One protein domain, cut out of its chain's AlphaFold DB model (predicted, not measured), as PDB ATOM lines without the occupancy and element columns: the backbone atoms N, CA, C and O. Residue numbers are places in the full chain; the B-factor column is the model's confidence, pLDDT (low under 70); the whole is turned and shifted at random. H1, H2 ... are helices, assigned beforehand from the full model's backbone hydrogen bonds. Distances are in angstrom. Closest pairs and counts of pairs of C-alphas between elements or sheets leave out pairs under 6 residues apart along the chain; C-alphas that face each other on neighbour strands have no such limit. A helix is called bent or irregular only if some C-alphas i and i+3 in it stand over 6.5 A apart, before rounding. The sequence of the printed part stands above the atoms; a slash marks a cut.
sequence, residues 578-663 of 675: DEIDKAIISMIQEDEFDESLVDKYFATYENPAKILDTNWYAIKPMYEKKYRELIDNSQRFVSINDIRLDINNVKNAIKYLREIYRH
ATOM      1  N   ASP A 578      84.877  25.384  27.213       84.00
ATOM      2  CA  ASP A 578      84.585  26.636  26.494       84.00
ATOM      3  C   ASP A 578      85.795  27.146  25.687       84.00
ATOM      4  O   ASP A 578      85.789  28.251  25.138       84.00
ATOM      5  N   GLU A 579      86.894  26.382  25.667       86.94
ATOM      6  CA  GLU A 579      88.114  26.764  24.959       86.94
ATOM      7  C   GLU A 579      87.888  26.804  23.451       86.94
ATOM      8  O   GLU A 579      88.409  27.698  22.790       86.94
ATOM      9  N   ILE A 580      87.085  25.878  22.918       88.12
ATOM     10  CA  ILE A 580      86.790  25.815  21.484       88.12
ATOM     11  C   ILE A 580      85.961  27.025  21.051       88.12
ATOM     12  O   ILE A 580      86.266  27.628  20.027       88.12
ATOM     13  N   ASP A 581      84.949  27.416  21.827       88.88
ATOM     14  CA  ASP A 581      84.084  28.556  21.502       88.88
ATOM     15  C   ASP A 581      84.914  29.844  21.451       88.88
ATOM     16  O   ASP A 581      84.855  30.599  20.480       88.88
ATOM     17  N   LYS A 582      85.783  30.047  22.452       89.56
ATOM     18  CA  LYS A 582      86.717  31.182  22.489       89.56
ATOM     19  C   LYS A 582      87.725  31.136  21.344       89.56
ATOM     20  O   LYS A 582      88.015  32.177  20.758       89.56
ATOM     21  N   ALA A 583      88.248  29.955  21.017       90.44
ATOM     22  CA  ALA A 583      89.192  29.785  19.921       90.44
ATOM     23  C   ALA A 583      88.548  30.111  18.567       90.44
ATOM     24  O   ALA A 583      89.155  30.823  17.774       90.44
ATOM     25  N   ILE A 584      87.314  29.663  18.312       90.81
ATOM     26  CA  ILE A 584      86.581  29.984  17.077       90.81
ATOM     27  C   ILE A 584      86.343  31.490  16.962       90.81
ATOM     28  O   ILE A 584      86.645  32.070  15.922       90.81
ATOM     29  N   ILE A 585      85.876  32.140  18.033       91.62
ATOM     30  CA  ILE A 585      85.676  33.597  18.037       91.62
ATOM     31  C   ILE A 585      86.999  34.326  17.758       91.62
ATOM     32  O   ILE A 585      87.039  35.220  16.914       91.62
ATOM     33  N   SER A 586      88.091  33.912  18.407       91.31
ATOM     34  CA  SER A 586      89.424  34.481  18.183       91.31
ATOM     35  C   SER A 586      89.884  34.297  16.732       91.31
ATOM     36  O   SER A 586      90.265  35.272  16.091       91.31
ATOM     37  N   MET A 587      89.736  33.102  16.152       93.12
ATOM     38  CA  MET A 587      90.093  32.834  14.751       93.12
ATOM     39  C   MET A 587      89.298  33.687  13.743       93.12
ATOM     40  O   MET A 587      89.810  34.023  12.672       93.12
ATOM     41  N   ILE A 588      88.062  34.072  14.076       92.12
ATOM     42  CA  ILE A 588      87.248  34.982  13.255       92.12
ATOM     43  C   ILE A 588      87.734  36.437  13.396       92.12
ATOM     44  O   ILE A 588      87.788  37.168  12.403       92.12
ATOM     45  N   GLN A 589      88.094  36.867  14.608       91.56
ATOM     46  CA  GLN A 589      88.341  38.277  14.934       91.56
ATOM     47  C   GLN A 589      89.795  38.739  14.724       91.56
ATOM     48  O   GLN A 589      90.001  39.812  14.152       91.56
ATOM     49  N   GLU A 590      90.782  37.947  15.158       90.19
ATOM     50  CA  GLU A 590      92.223  38.290  15.193       90.19
ATOM     51  C   GLU A 590      92.799  38.642  13.823       90.19
ATOM     52  O   GLU A 590      92.209  38.256  12.830       90.19
ATOM     53  N   ASP A 591      93.941  39.328  13.709       85.56
ATOM     54  CA  ASP A 591      94.472  39.830  12.421       85.56
ATOM     55  C   ASP A 591      95.042  38.803  11.452       85.56
ATOM     56  O   ASP A 591      94.895  38.970  10.237       85.56
ATOM     57  N   GLU A 592      95.522  37.682  11.967       87.56
ATOM     58  CA  GLU A 592      96.024  36.562  11.175       87.56
ATOM     59  C   GLU A 592      95.212  35.298  11.472       87.56
ATOM     60  O   GLU A 592      94.685  35.127  12.572       87.56
ATOM     61  N   PHE A 593      95.062  34.428  10.470       89.50
ATOM     62  CA  PHE A 593      94.402  33.136  10.654       89.50
ATOM     63  C   PHE A 593      95.448  32.075  11.003       89.50
ATOM     64  O   PHE A 593      96.211  31.644  10.141       89.50
ATOM     65  N   ASP A 594      95.478  31.656  12.267       88.12
ATOM     66  CA  ASP A 594      96.383  30.607  12.735       88.12
ATOM     67  C   ASP A 594      95.764  29.215  12.536       88.12
ATOM     68  O   ASP A 594      94.970  28.733  13.351       88.12
ATOM     69  N   GLU A 595      96.150  28.543  11.449       88.81
ATOM     70  CA  GLU A 595      95.681  27.184  11.153       88.81
ATOM     71  C   GLU A 595      96.074  26.160  12.226       88.81
ATOM     72  O   GLU A 595      95.368  25.165  12.418       88.81
ATOM     73  N   SER A 596      97.168  26.403  12.958       89.31
ATOM     74  CA  SER A 596      97.665  25.465  13.965       89.31
ATOM     75  C   SER A 596      96.709  25.329  15.153       89.31
ATOM     76  O   SER A 596      96.652  24.268  15.781       89.31
ATOM     77  N   LEU A 597      95.894  26.357  15.427       88.94
ATOM     78  CA  LEU A 597      94.830  26.288  16.428       88.94
ATOM     79  C   LEU A 597      93.730  25.313  16.005       88.94
ATOM     80  O   LEU A 597      93.279  24.515  16.827       88.94
ATOM     81  N   VAL A 598      93.334  25.317  14.730       89.62
ATOM     82  CA  VAL A 598      92.346  24.358  14.212       89.62
ATOM     83  C   VAL A 598      92.886  22.935  14.360       89.62
ATOM     84  O   VAL A 598      92.213  22.072  14.926       89.62
ATOM     85  N   ASP A 599      94.135  22.713  13.950       90.19
ATOM     86  CA  ASP A 599      94.788  21.401  14.013       90.19
ATOM     87  C   ASP A 599      95.042  20.930  15.459       90.19
ATOM     88  O   ASP A 599      95.127  19.727  15.719       90.19
ATOM     89  N   LYS A 600      95.129  21.852  16.424       90.94
ATOM     90  CA  LYS A 600      95.205  21.544  17.859       90.94
ATOM     91  C   LYS A 600      93.872  21.028  18.403       90.94
ATOM     92  O   LYS A 600      93.862  20.020  19.112       90.94
ATOM     93  N   TYR A 601      92.770  21.721  18.112       90.62
ATOM     94  CA  TYR A 601      91.465  21.452  18.727       90.62
ATOM     95  C   TYR A 601      90.672  20.344  18.025       90.62
ATOM     96  O   TYR A 601      89.917  19.624  18.686       90.62
ATOM     97  N   PHE A 602      90.852  20.174  16.715       93.31
ATOM     98  CA  PHE A 602      90.005  19.315  15.894       93.31
ATOM     99  C   PHE A 602      90.736  18.080  15.338       93.31
ATOM    100  O   PHE A 602      91.964  18.010  15.226       93.31
ATOM    101  N   ALA A 603      89.960  17.039  15.052       92.62
ATOM    102  CA  ALA A 603      90.376  15.842  14.338       92.62
ATOM    103  C   ALA A 603      90.294  16.058  12.818       92.62
ATOM    104  O   ALA A 603      89.616  16.964  12.345       92.62
ATOM    105  N   THR A 604      90.952  15.197  12.039       92.50
ATOM    106  CA  THR A 604      90.998  15.327  10.572       92.50
ATOM    107  C   THR A 604      89.643  15.117   9.894       92.50
ATOM    108  O   THR A 604      89.395  15.725   8.864       92.50
ATOM    109  N   TYR A 605      88.771  14.270  10.446       91.19
ATOM    110  CA  TYR A 605      87.486  13.915   9.834       91.19
ATOM    111  C   TYR A 605      86.362  13.934  10.865       91.19
ATOM    112  O   TYR A 605      86.569  13.508  12.005       91.19
ATOM    113  N   GLU A 606      85.152  14.310  10.441       90.69
ATOM    114  CA  GLU A 606      83.966  14.325  11.305       90.69
ATOM    115  C   GLU A 606      83.673  12.938  11.892       90.69
ATOM    116  O   GLU A 606      83.758  11.940  11.182       90.69
ATOM    117  N   ASN A 607      83.284  12.834  13.160       87.50
ATOM    118  CA  ASN A 607      82.835  11.587  13.777       87.50
ATOM    119  C   ASN A 607      81.296  11.467  13.711       87.50
ATOM    120  O   ASN A 607      80.604  12.121  14.501       87.50
ATOM    121  N   PRO A 608      80.731  10.600  12.842       81.38
ATOM    122  CA  PRO A 608      79.284  10.508  12.656       81.38
ATOM    123  C   PRO A 608      78.563   9.751  13.778       81.38
ATOM    124  O   PRO A 608      77.336   9.741  13.809       81.38
ATOM    125  N   ALA A 609      79.288   9.107  14.704       80.06
ATOM    126  CA  ALA A 609      78.691   8.256  15.739       80.06
ATOM    127  C   ALA A 609      77.663   8.997  16.610       80.06
ATOM    128  O   ALA A 609      76.691   8.403  17.062       80.06
ATOM    129  N   LYS A 610      77.862  10.305  16.812       74.44
ATOM    130  CA  LYS A 610      76.951  11.164  17.582       74.44
ATOM    131  C   LYS A 610      75.709  11.590  16.806       74.44
ATOM    132  O   LYS A 610      74.666  11.762  17.412       74.44
ATOM    133  N   ILE A 611      75.817  11.709  15.485       74.19
ATOM    134  CA  ILE A 611      74.679  11.975  14.593       74.19
ATOM    135  C   ILE A 611      73.782  10.734  14.504       74.19
ATOM    136  O   ILE A 611      72.563  10.831  14.452       74.19
ATOM    137  N   LEU A 612      74.403   9.555  14.468       71.38
ATOM    138  CA  LEU A 612      73.726   8.279  14.246       71.38
ATOM    139  C   LEU A 612      73.277   7.575  15.535       71.38
ATOM    140  O   LEU A 612      72.649   6.523  15.445       71.38
ATOM    141  N   ASP A 613      73.651   8.114  16.698       70.25
ATOM    142  CA  ASP A 613      73.469   7.516  18.029       70.25
ATOM    143  C   ASP A 613      73.866   6.026  18.096       70.25
ATOM    144  O   ASP A 613      73.162   5.155  18.608       70.25
ATOM    145  N   THR A 614      74.991   5.684  17.464       69.69
ATOM    146  CA  THR A 614      75.389   4.286  17.250       69.69
ATOM    147  C   THR A 614      76.855   4.155  16.842       69.69
ATOM    148  O   THR A 614      77.536   5.127  16.503       69.69
ATOM    149  N   ASN A 615      77.363   2.922  16.838       75.44
ATOM    150  CA  ASN A 615      78.733   2.644  16.440       75.44
ATOM    151  C   ASN A 615      78.902   2.738  14.914       75.44
ATOM    152  O   ASN A 615      78.472   1.859  14.160       75.44
ATOM    153  N   TRP A 616      79.608   3.780  14.469       75.50
ATOM    154  CA  TRP A 616      79.952   4.022  13.066       75.50
ATOM    155  C   TRP A 616      80.575   2.805  12.366       75.50
ATOM    156  O   TRP A 616      80.200   2.475  11.239       75.50
ATOM    157  N   TYR A 617      81.475   2.091  13.050       78.19
ATOM    158  CA  TYR A 617      82.172   0.930  12.489       78.19
ATOM    159  C   TYR A 617      81.239  -0.255  12.205       78.19
ATOM    160  O   TYR A 617      81.572  -1.107  11.385       78.19
ATOM    161  N   ALA A 618      80.069  -0.303  12.849       76.75
ATOM    162  CA  ALA A 618      79.056  -1.326  12.609       76.75
ATOM    163  C   ALA A 618      78.067  -0.918  11.502       76.75
ATOM    164  O   ALA A 618      77.702  -1.746  10.668       76.75
ATOM    165  N   ILE A 619      77.652   0.354  11.465       75.56
ATOM    166  CA  ILE A 619      76.655   0.842  10.501       75.56
ATOM    167  C   ILE A 619      77.221   0.985   9.093       75.56
ATOM    168  O   ILE A 619      76.553   0.597   8.132       75.56
ATOM    169  N   LYS A 620      78.443   1.508   8.950       84.31
ATOM    170  CA  LYS A 620      79.025   1.771   7.630       84.31
ATOM    171  C   LYS A 620      79.019   0.519   6.729       84.31
ATOM    172  O   LYS A 620      78.444   0.600   5.643       84.31
ATOM    173  N   PRO A 621      79.562  -0.647   7.148       83.69
ATOM    174  CA  PRO A 621      79.572  -1.836   6.294       83.69
ATOM    175  C   PRO A 621      78.169  -2.329   5.929       83.69
ATOM    176  O   PRO A 621      77.970  -2.850   4.835       83.69
ATOM    177  N   MET A 622      77.192  -2.164   6.828       81.94
ATOM    178  CA  MET A 622      75.805  -2.560   6.587       81.94
ATOM    179  C   MET A 622      75.168  -1.725   5.468       81.94
ATOM    180  O   MET A 622      74.578  -2.296   4.551       81.94
ATOM    181  N   TYR A 623      75.298  -0.396   5.525       79.69
ATOM    182  CA  TYR A 623      74.752   0.495   4.497       79.69
ATOM    183  C   TYR A 623      75.493   0.320   3.170       79.69
ATOM    184  O   TYR A 623      74.857   0.079   2.149       79.69
ATOM    185  N   GLU A 624      76.826   0.342   3.170       84.88
ATOM    186  CA  GLU A 624      77.598   0.209   1.928       84.88
ATOM    187  C   GLU A 624      77.342  -1.119   1.222       84.88
ATOM    188  O   GLU A 624      77.191  -1.140   0.004       84.88
ATOM    189  N   LYS A 625      77.226  -2.226   1.970       84.12
ATOM    190  CA  LYS A 625      76.872  -3.522   1.383       84.12
ATOM    191  C   LYS A 625      75.496  -3.480   0.720       84.12
ATOM    192  O   LYS A 625      75.351  -4.009  -0.375       84.12
ATOM    193  N   LYS A 626      74.506  -2.854   1.367       82.25
ATOM    194  CA  LYS A 626      73.131  -2.774   0.856       82.25
ATOM    195  C   LYS A 626      73.047  -2.015  -0.474       82.25
ATOM    196  O   LYS A 626      72.325  -2.455  -1.358       82.25
ATOM    197  N   TYR A 627      73.750  -0.891  -0.613       79.69
ATOM    198  CA  TYR A 627      73.591  -0.015  -1.786       79.69
ATOM    199  C   TYR A 627      74.649  -0.212  -2.867       79.69
ATOM    200  O   TYR A 627      74.443   0.225  -3.995       79.69
ATOM    201  N   ARG A 628      75.751  -0.915  -2.572       80.12
ATOM    202  CA  ARG A 628      76.739  -1.289  -3.594       80.12
ATOM    203  C   ARG A 628      76.122  -2.111  -4.725       80.12
ATOM    204  O   ARG A 628      76.534  -1.955  -5.862       80.12
ATOM    205  N   GLU A 629      75.124  -2.940  -4.428       75.75
ATOM    206  CA  GLU A 629      74.421  -3.760  -5.426       75.75
ATOM    207  C   GLU A 629      73.516  -2.942  -6.369       75.75
ATOM    208  O   GLU A 629      73.053  -3.479  -7.368       75.75
ATOM    209  N   LEU A 630      73.256  -1.660  -6.077       74.56
ATOM    210  CA  LEU A 630      72.401  -0.794  -6.903       74.56
ATOM    211  C   LEU A 630      73.164   0.004  -7.967       74.56
ATOM    212  O   LEU A 630      72.527   0.636  -8.810       74.56
ATOM    213  N   ILE A 631      74.499   0.025  -7.901       71.31
ATOM    214  CA  ILE A 631      75.354   0.755  -8.838       71.31
ATOM    215  C   ILE A 631      76.138  -0.265  -9.668       71.31
ATOM    216  O   ILE A 631      77.111  -0.844  -9.189       71.31
ATOM    217  N   ASP A 632      75.733  -0.444 -10.928       68.44
ATOM    218  CA  ASP A 632      76.366  -1.396 -11.855       68.44
ATOM    219  C   ASP A 632      77.802  -0.987 -12.236       68.44
ATOM    220  O   ASP A 632      78.663  -1.839 -12.463       68.44
ATOM    221  N   ASN A 633      78.083   0.322 -12.282       71.25
ATOM    222  CA  ASN A 633      79.417   0.851 -12.564       71.25
ATOM    223  C   ASN A 633      80.205   1.091 -11.267       71.25
ATOM    224  O   ASN A 633      79.969   2.066 -10.550       71.25
ATOM    225  N   SER A 634      81.218   0.259 -11.014       68.06
ATOM    226  CA  SER A 634      82.076   0.362  -9.828       68.06
ATOM    227  C   SER A 634      82.791   1.708  -9.673       68.06
ATOM    228  O   SER A 634      83.106   2.075  -8.546       68.06
ATOM    229  N   GLN A 635      83.035   2.448 -10.760       69.31
ATOM    230  CA  GLN A 635      83.666   3.774 -10.712       69.31
ATOM    231  C   GLN A 635      82.716   4.876 -10.219       69.31
ATOM    232  O   GLN A 635      83.176   5.929  -9.800       69.31
ATOM    233  N   ARG A 636      81.395   4.643 -10.229       72.50
ATOM    234  CA  ARG A 636      80.385   5.601  -9.735       72.50
ATOM    235  C   ARG A 636      79.960   5.348  -8.290       72.50
ATOM    236  O   ARG A 636      79.166   6.112  -7.732       72.50
ATOM    237  N   PHE A 637      80.435   4.257  -7.692       78.31
ATOM    238  CA  PHE A 637      80.164   3.958  -6.294       78.31
ATOM    239  C   PHE A 637      80.976   4.893  -5.395       78.31
ATOM    240  O   PHE A 637      82.189   4.999  -5.535       78.31
ATOM    241  N   VAL A 638      80.300   5.505  -4.427       79.75
ATOM    242  CA  VAL A 638      80.903   6.394  -3.428       79.75
ATOM    243  C   VAL A 638      80.837   5.698  -2.067       79.75
ATOM    244  O   VAL A 638      79.813   5.104  -1.724       79.75
ATOM    245  N   SER A 639      81.918   5.720  -1.284       83.81
ATOM    246  CA  SER A 639      81.895   5.279   0.118       83.81
ATOM    247  C   SER A 639      81.254   6.358   0.984       83.81
ATOM    248  O   SER A 639      81.417   7.550   0.743       83.81
ATOM    249  N   ILE A 640      80.600   5.969   2.083       83.75
ATOM    250  CA  ILE A 640      80.103   6.960   3.055       83.75
ATOM    251  C   ILE A 640      81.272   7.749   3.678       83.75
ATOM    252  O   ILE A 640      81.088   8.849   4.185       83.75
ATOM    253  N   ASN A 641      82.495   7.210   3.645       84.25
ATOM    254  CA  ASN A 641      83.672   7.962   4.071       84.25
ATOM    255  C   ASN A 641      84.034   9.108   3.122       84.25
ATOM    256  O   ASN A 641      84.582  10.093   3.599       84.25
ATOM    257  N   ASP A 642      83.725   8.989   1.834       82.75
ATOM    258  CA  ASP A 642      84.122   9.971   0.818       82.75
ATOM    259  C   ASP A 642      83.240  11.227   0.875       82.75
ATOM    260  O   ASP A 642      83.598  12.271   0.345       82.75
ATOM    261  N   ILE A 643      82.089  11.141   1.551       85.06
ATOM    262  CA  ILE A 643      81.170  12.267   1.785       85.06
ATOM    263  C   ILE A 643      81.317  12.886   3.184       85.06
ATOM    264  O   ILE A 643      80.536  13.772   3.550       85.06
ATOM    265  N   ARG A 644      82.244  12.377   4.007       88.62
ATOM    266  CA  ARG A 644      82.499  12.927   5.343       88.62
ATOM    267  C   ARG A 644      83.185  14.273   5.214       88.62
ATOM    268  O   ARG A 644      84.123  14.409   4.438       88.62
ATOM    269  N   LEU A 645      82.760  15.227   6.039       92.12
ATOM    270  CA  LEU A 645      83.488  16.485   6.150       92.12
ATOM    271  C   LEU A 645      84.846  16.252   6.815       92.12
ATOM    272  O   LEU A 645      84.972  15.464   7.765       92.12
ATOM    273  N   ASP A 646      85.848  16.965   6.324       93.19
ATOM    274  CA  ASP A 646      87.204  16.967   6.846       93.19
ATOM    275  C   ASP A 646      87.537  18.290   7.559       93.19
ATOM    276  O   ASP A 646      86.725  19.213   7.674       93.19
ATOM    277  N   ILE A 647      88.751  18.371   8.094       94.31
ATOM    278  CA  ILE A 647      89.241  19.563   8.786       94.31
ATOM    279  C   ILE A 647      89.383  20.769   7.849       94.31
ATOM    280  O   ILE A 647      89.251  21.902   8.310       94.31
ATOM    281  N   ASN A 648      89.592  20.561   6.545       93.50
ATOM    282  CA  ASN A 648      89.645  21.656   5.581       93.50
ATOM    283  C   ASN A 648      88.273  22.310   5.448       93.50
ATOM    284  O   ASN A 648      88.200  23.534   5.383       93.50
ATOM    285  N   ASN A 649      87.184  21.536   5.529       94.50
ATOM    286  CA  ASN A 649      85.845  22.120   5.587       94.50
ATOM    287  C   ASN A 649      85.676  23.052   6.793       94.50
ATOM    288  O   ASN A 649      85.115  24.139   6.662       94.50
ATOM    289  N   VAL A 650      86.200  22.667   7.960       95.31
ATOM    290  CA  VAL A 650      86.183  23.515   9.164       95.31
ATOM    291  C   VAL A 650      87.027  24.777   8.956       95.31
ATOM    292  O   VAL A 650      86.544  25.880   9.221       95.31
ATOM    293  N   LYS A 651      88.255  24.641   8.436       95.12
ATOM    294  CA  LYS A 651      89.149  25.775   8.137       95.12
ATOM    295  C   LYS A 651      88.487  26.765   7.178       95.12
ATOM    296  O   LYS A 651      88.417  27.953   7.480       95.12
ATOM    297  N   ASN A 652      87.951  26.275   6.065       94.62
ATOM    298  CA  ASN A 652      87.321  27.090   5.028       94.62
ATOM    299  C   ASN A 652      86.056  27.778   5.540       94.62
ATOM    300  O   ASN A 652      85.835  28.956   5.259       94.62
ATOM    301  N   ALA A 653      85.269  27.090   6.369       95.31
ATOM    302  CA  ALA A 653      84.098  27.691   6.981       95.31
ATOM    303  C   ALA A 653      84.460  28.851   7.929       95.31
ATOM    304  O   ALA A 653      83.825  29.906   7.883       95.31
ATOM    305  N   ILE A 654      85.518  28.708   8.739       94.94
ATOM    306  CA  ILE A 654      86.009  29.793   9.607       94.94
ATOM    307  C   ILE A 654      86.604  30.941   8.775       94.94
ATOM    308  O   ILE A 654      86.326  32.105   9.067       94.94
ATOM    309  N   LYS A 655      87.369  30.637   7.715       93.88
ATOM    310  CA  LYS A 655      87.914  31.641   6.781       93.88
ATOM    311  C   LYS A 655      86.807  32.475   6.131       93.88
ATOM    312  O   LYS A 655      86.918  33.697   6.091       93.88
ATOM    313  N   TYR A 656      85.700  31.852   5.728       94.00
ATOM    314  CA  TYR A 656      84.540  32.586   5.222       94.00
ATOM    315  C   TYR A 656      83.938  33.520   6.275       94.00
ATOM    316  O   TYR A 656      83.735  34.700   6.000       94.00
ATOM    317  N   LEU A 657      83.674  33.028   7.492       94.44
ATOM    318  CA  LEU A 657      83.118  33.859   8.570       94.44
ATOM    319  C   LEU A 657      84.017  35.061   8.868       94.44
ATOM    320  O   LEU A 657      83.532  36.182   9.020       94.44
ATOM    321  N   ARG A 658      85.330  34.829   8.897       93.06
ATOM    322  CA  ARG A 658      86.363  35.853   9.043       93.06
ATOM    323  C   ARG A 658      86.309  36.893   7.925       93.06
ATOM    324  O   ARG A 658      86.345  38.086   8.218       93.06
ATOM    325  N   GLU A 659      86.197  36.466   6.673       91.38
ATOM    326  CA  GLU A 659      86.107  37.361   5.518       91.38
ATOM    327  C   GLU A 659      84.862  38.255   5.592       91.38
ATOM    328  O   GLU A 659      84.951  39.477   5.453       91.38
ATOM    329  N   ILE A 660      83.701  37.685   5.933       92.06
ATOM    330  CA  ILE A 660      82.471  38.471   6.108       92.06
ATOM    331  C   ILE A 660      82.577  39.407   7.321       92.06
ATOM    332  O   ILE A 660      82.210  40.581   7.233       92.06
ATOM    333  N   TYR A 661      83.136  38.940   8.441       90.75
ATOM    334  CA  TYR A 661      83.362  39.753   9.642       90.75
ATOM    335  C   TYR A 661      84.274  40.960   9.369       90.75
ATOM    336  O   TYR A 661      84.048  42.064   9.880       90.75
ATOM    337  N   ARG A 662      85.291  40.766   8.527       85.25
ATOM    338  CA  ARG A 662      86.266  41.793   8.146       85.25
ATOM    339  C   ARG A 662      85.824  42.645   6.972       85.25
ATOM    340  O   ARG A 662      86.499  43.639   6.703       85.25
ATOM    341  N   HIS A 663      84.708  42.308   6.325       76.75
ATOM    342  CA  HIS A 663      84.211  43.014   5.154       76.75
ATOM    343  C   HIS A 663      84.153  44.528   5.406       76.75
ATOM    344  O   HIS A 663      83.343  45.032   6.189       76.75
TER     345      HIS A 663
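This is residues 578 to 663 of the 675 residues of an uncharacterized protein of Marinomonas alcarazii (UniProt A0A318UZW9). Three helices, H1, H2 and H4, gather in a head at one end of an elongated model, and a fourth, H3, lies by itself toward the other end. Two long links, residues 602 to 615 and 629 to 646, join the head to H3; residues 610 to 615 and 630 to 635 stick out. The printed part has 86 residues, with four named helices in the order H1, H2, H3, H4 and no named strand; the class is all helix. It is only just loose, close to extended, with a radius of gyration of the C-alphas of 17.6 A and spans of 51 by 27 by 18 A.

H1, residues 579 to 589, and H2, residues 595 to 601, are close but not clearly touching, with C-alphas 580 and 601 closest at 7.0 A. They run opposite ways at a shallow tilt of 17 degrees. H4, residues 647 to 662, touches H1, closest at the C-alphas of Ile 588 and Arg 658, 4.4 A; they run the same way at a steep tilt of 49 degrees. With residues 647 to 651 alone, H4 touches H2, closest at the C-alphas of Val 598 and Lys 651, 7.0 A, opposite ways at a steep 60 degrees. H3, residues 616 to 628, is apart from H1, H2 and H4. Each O i to N i+4 pair is within hydrogen-bond range in H1, H2 and H4, and 7 of 9 in H3.

H1 begins at C-alpha 579 (88.114, 26.764, 24.959) and is 15.3 A long; H2 is 10.4 A. H3 is 17.8 A, neither bent nor irregular, but only just: C-alphas 618 and 621 are 6.4 A apart. H4, 22.4 A, ends at C-alpha 662 (86.266, 41.793, 8.146).

The C-alphas farthest apart, of Asp 591 and Glu 629, are 51.2 A apart. The printed part has no cut. The link from H1 to H2 is tight; those from H2 to H3 and H3 to H4 are long. Residues 614, 632 and 634 to 635 have pLDDT under 70.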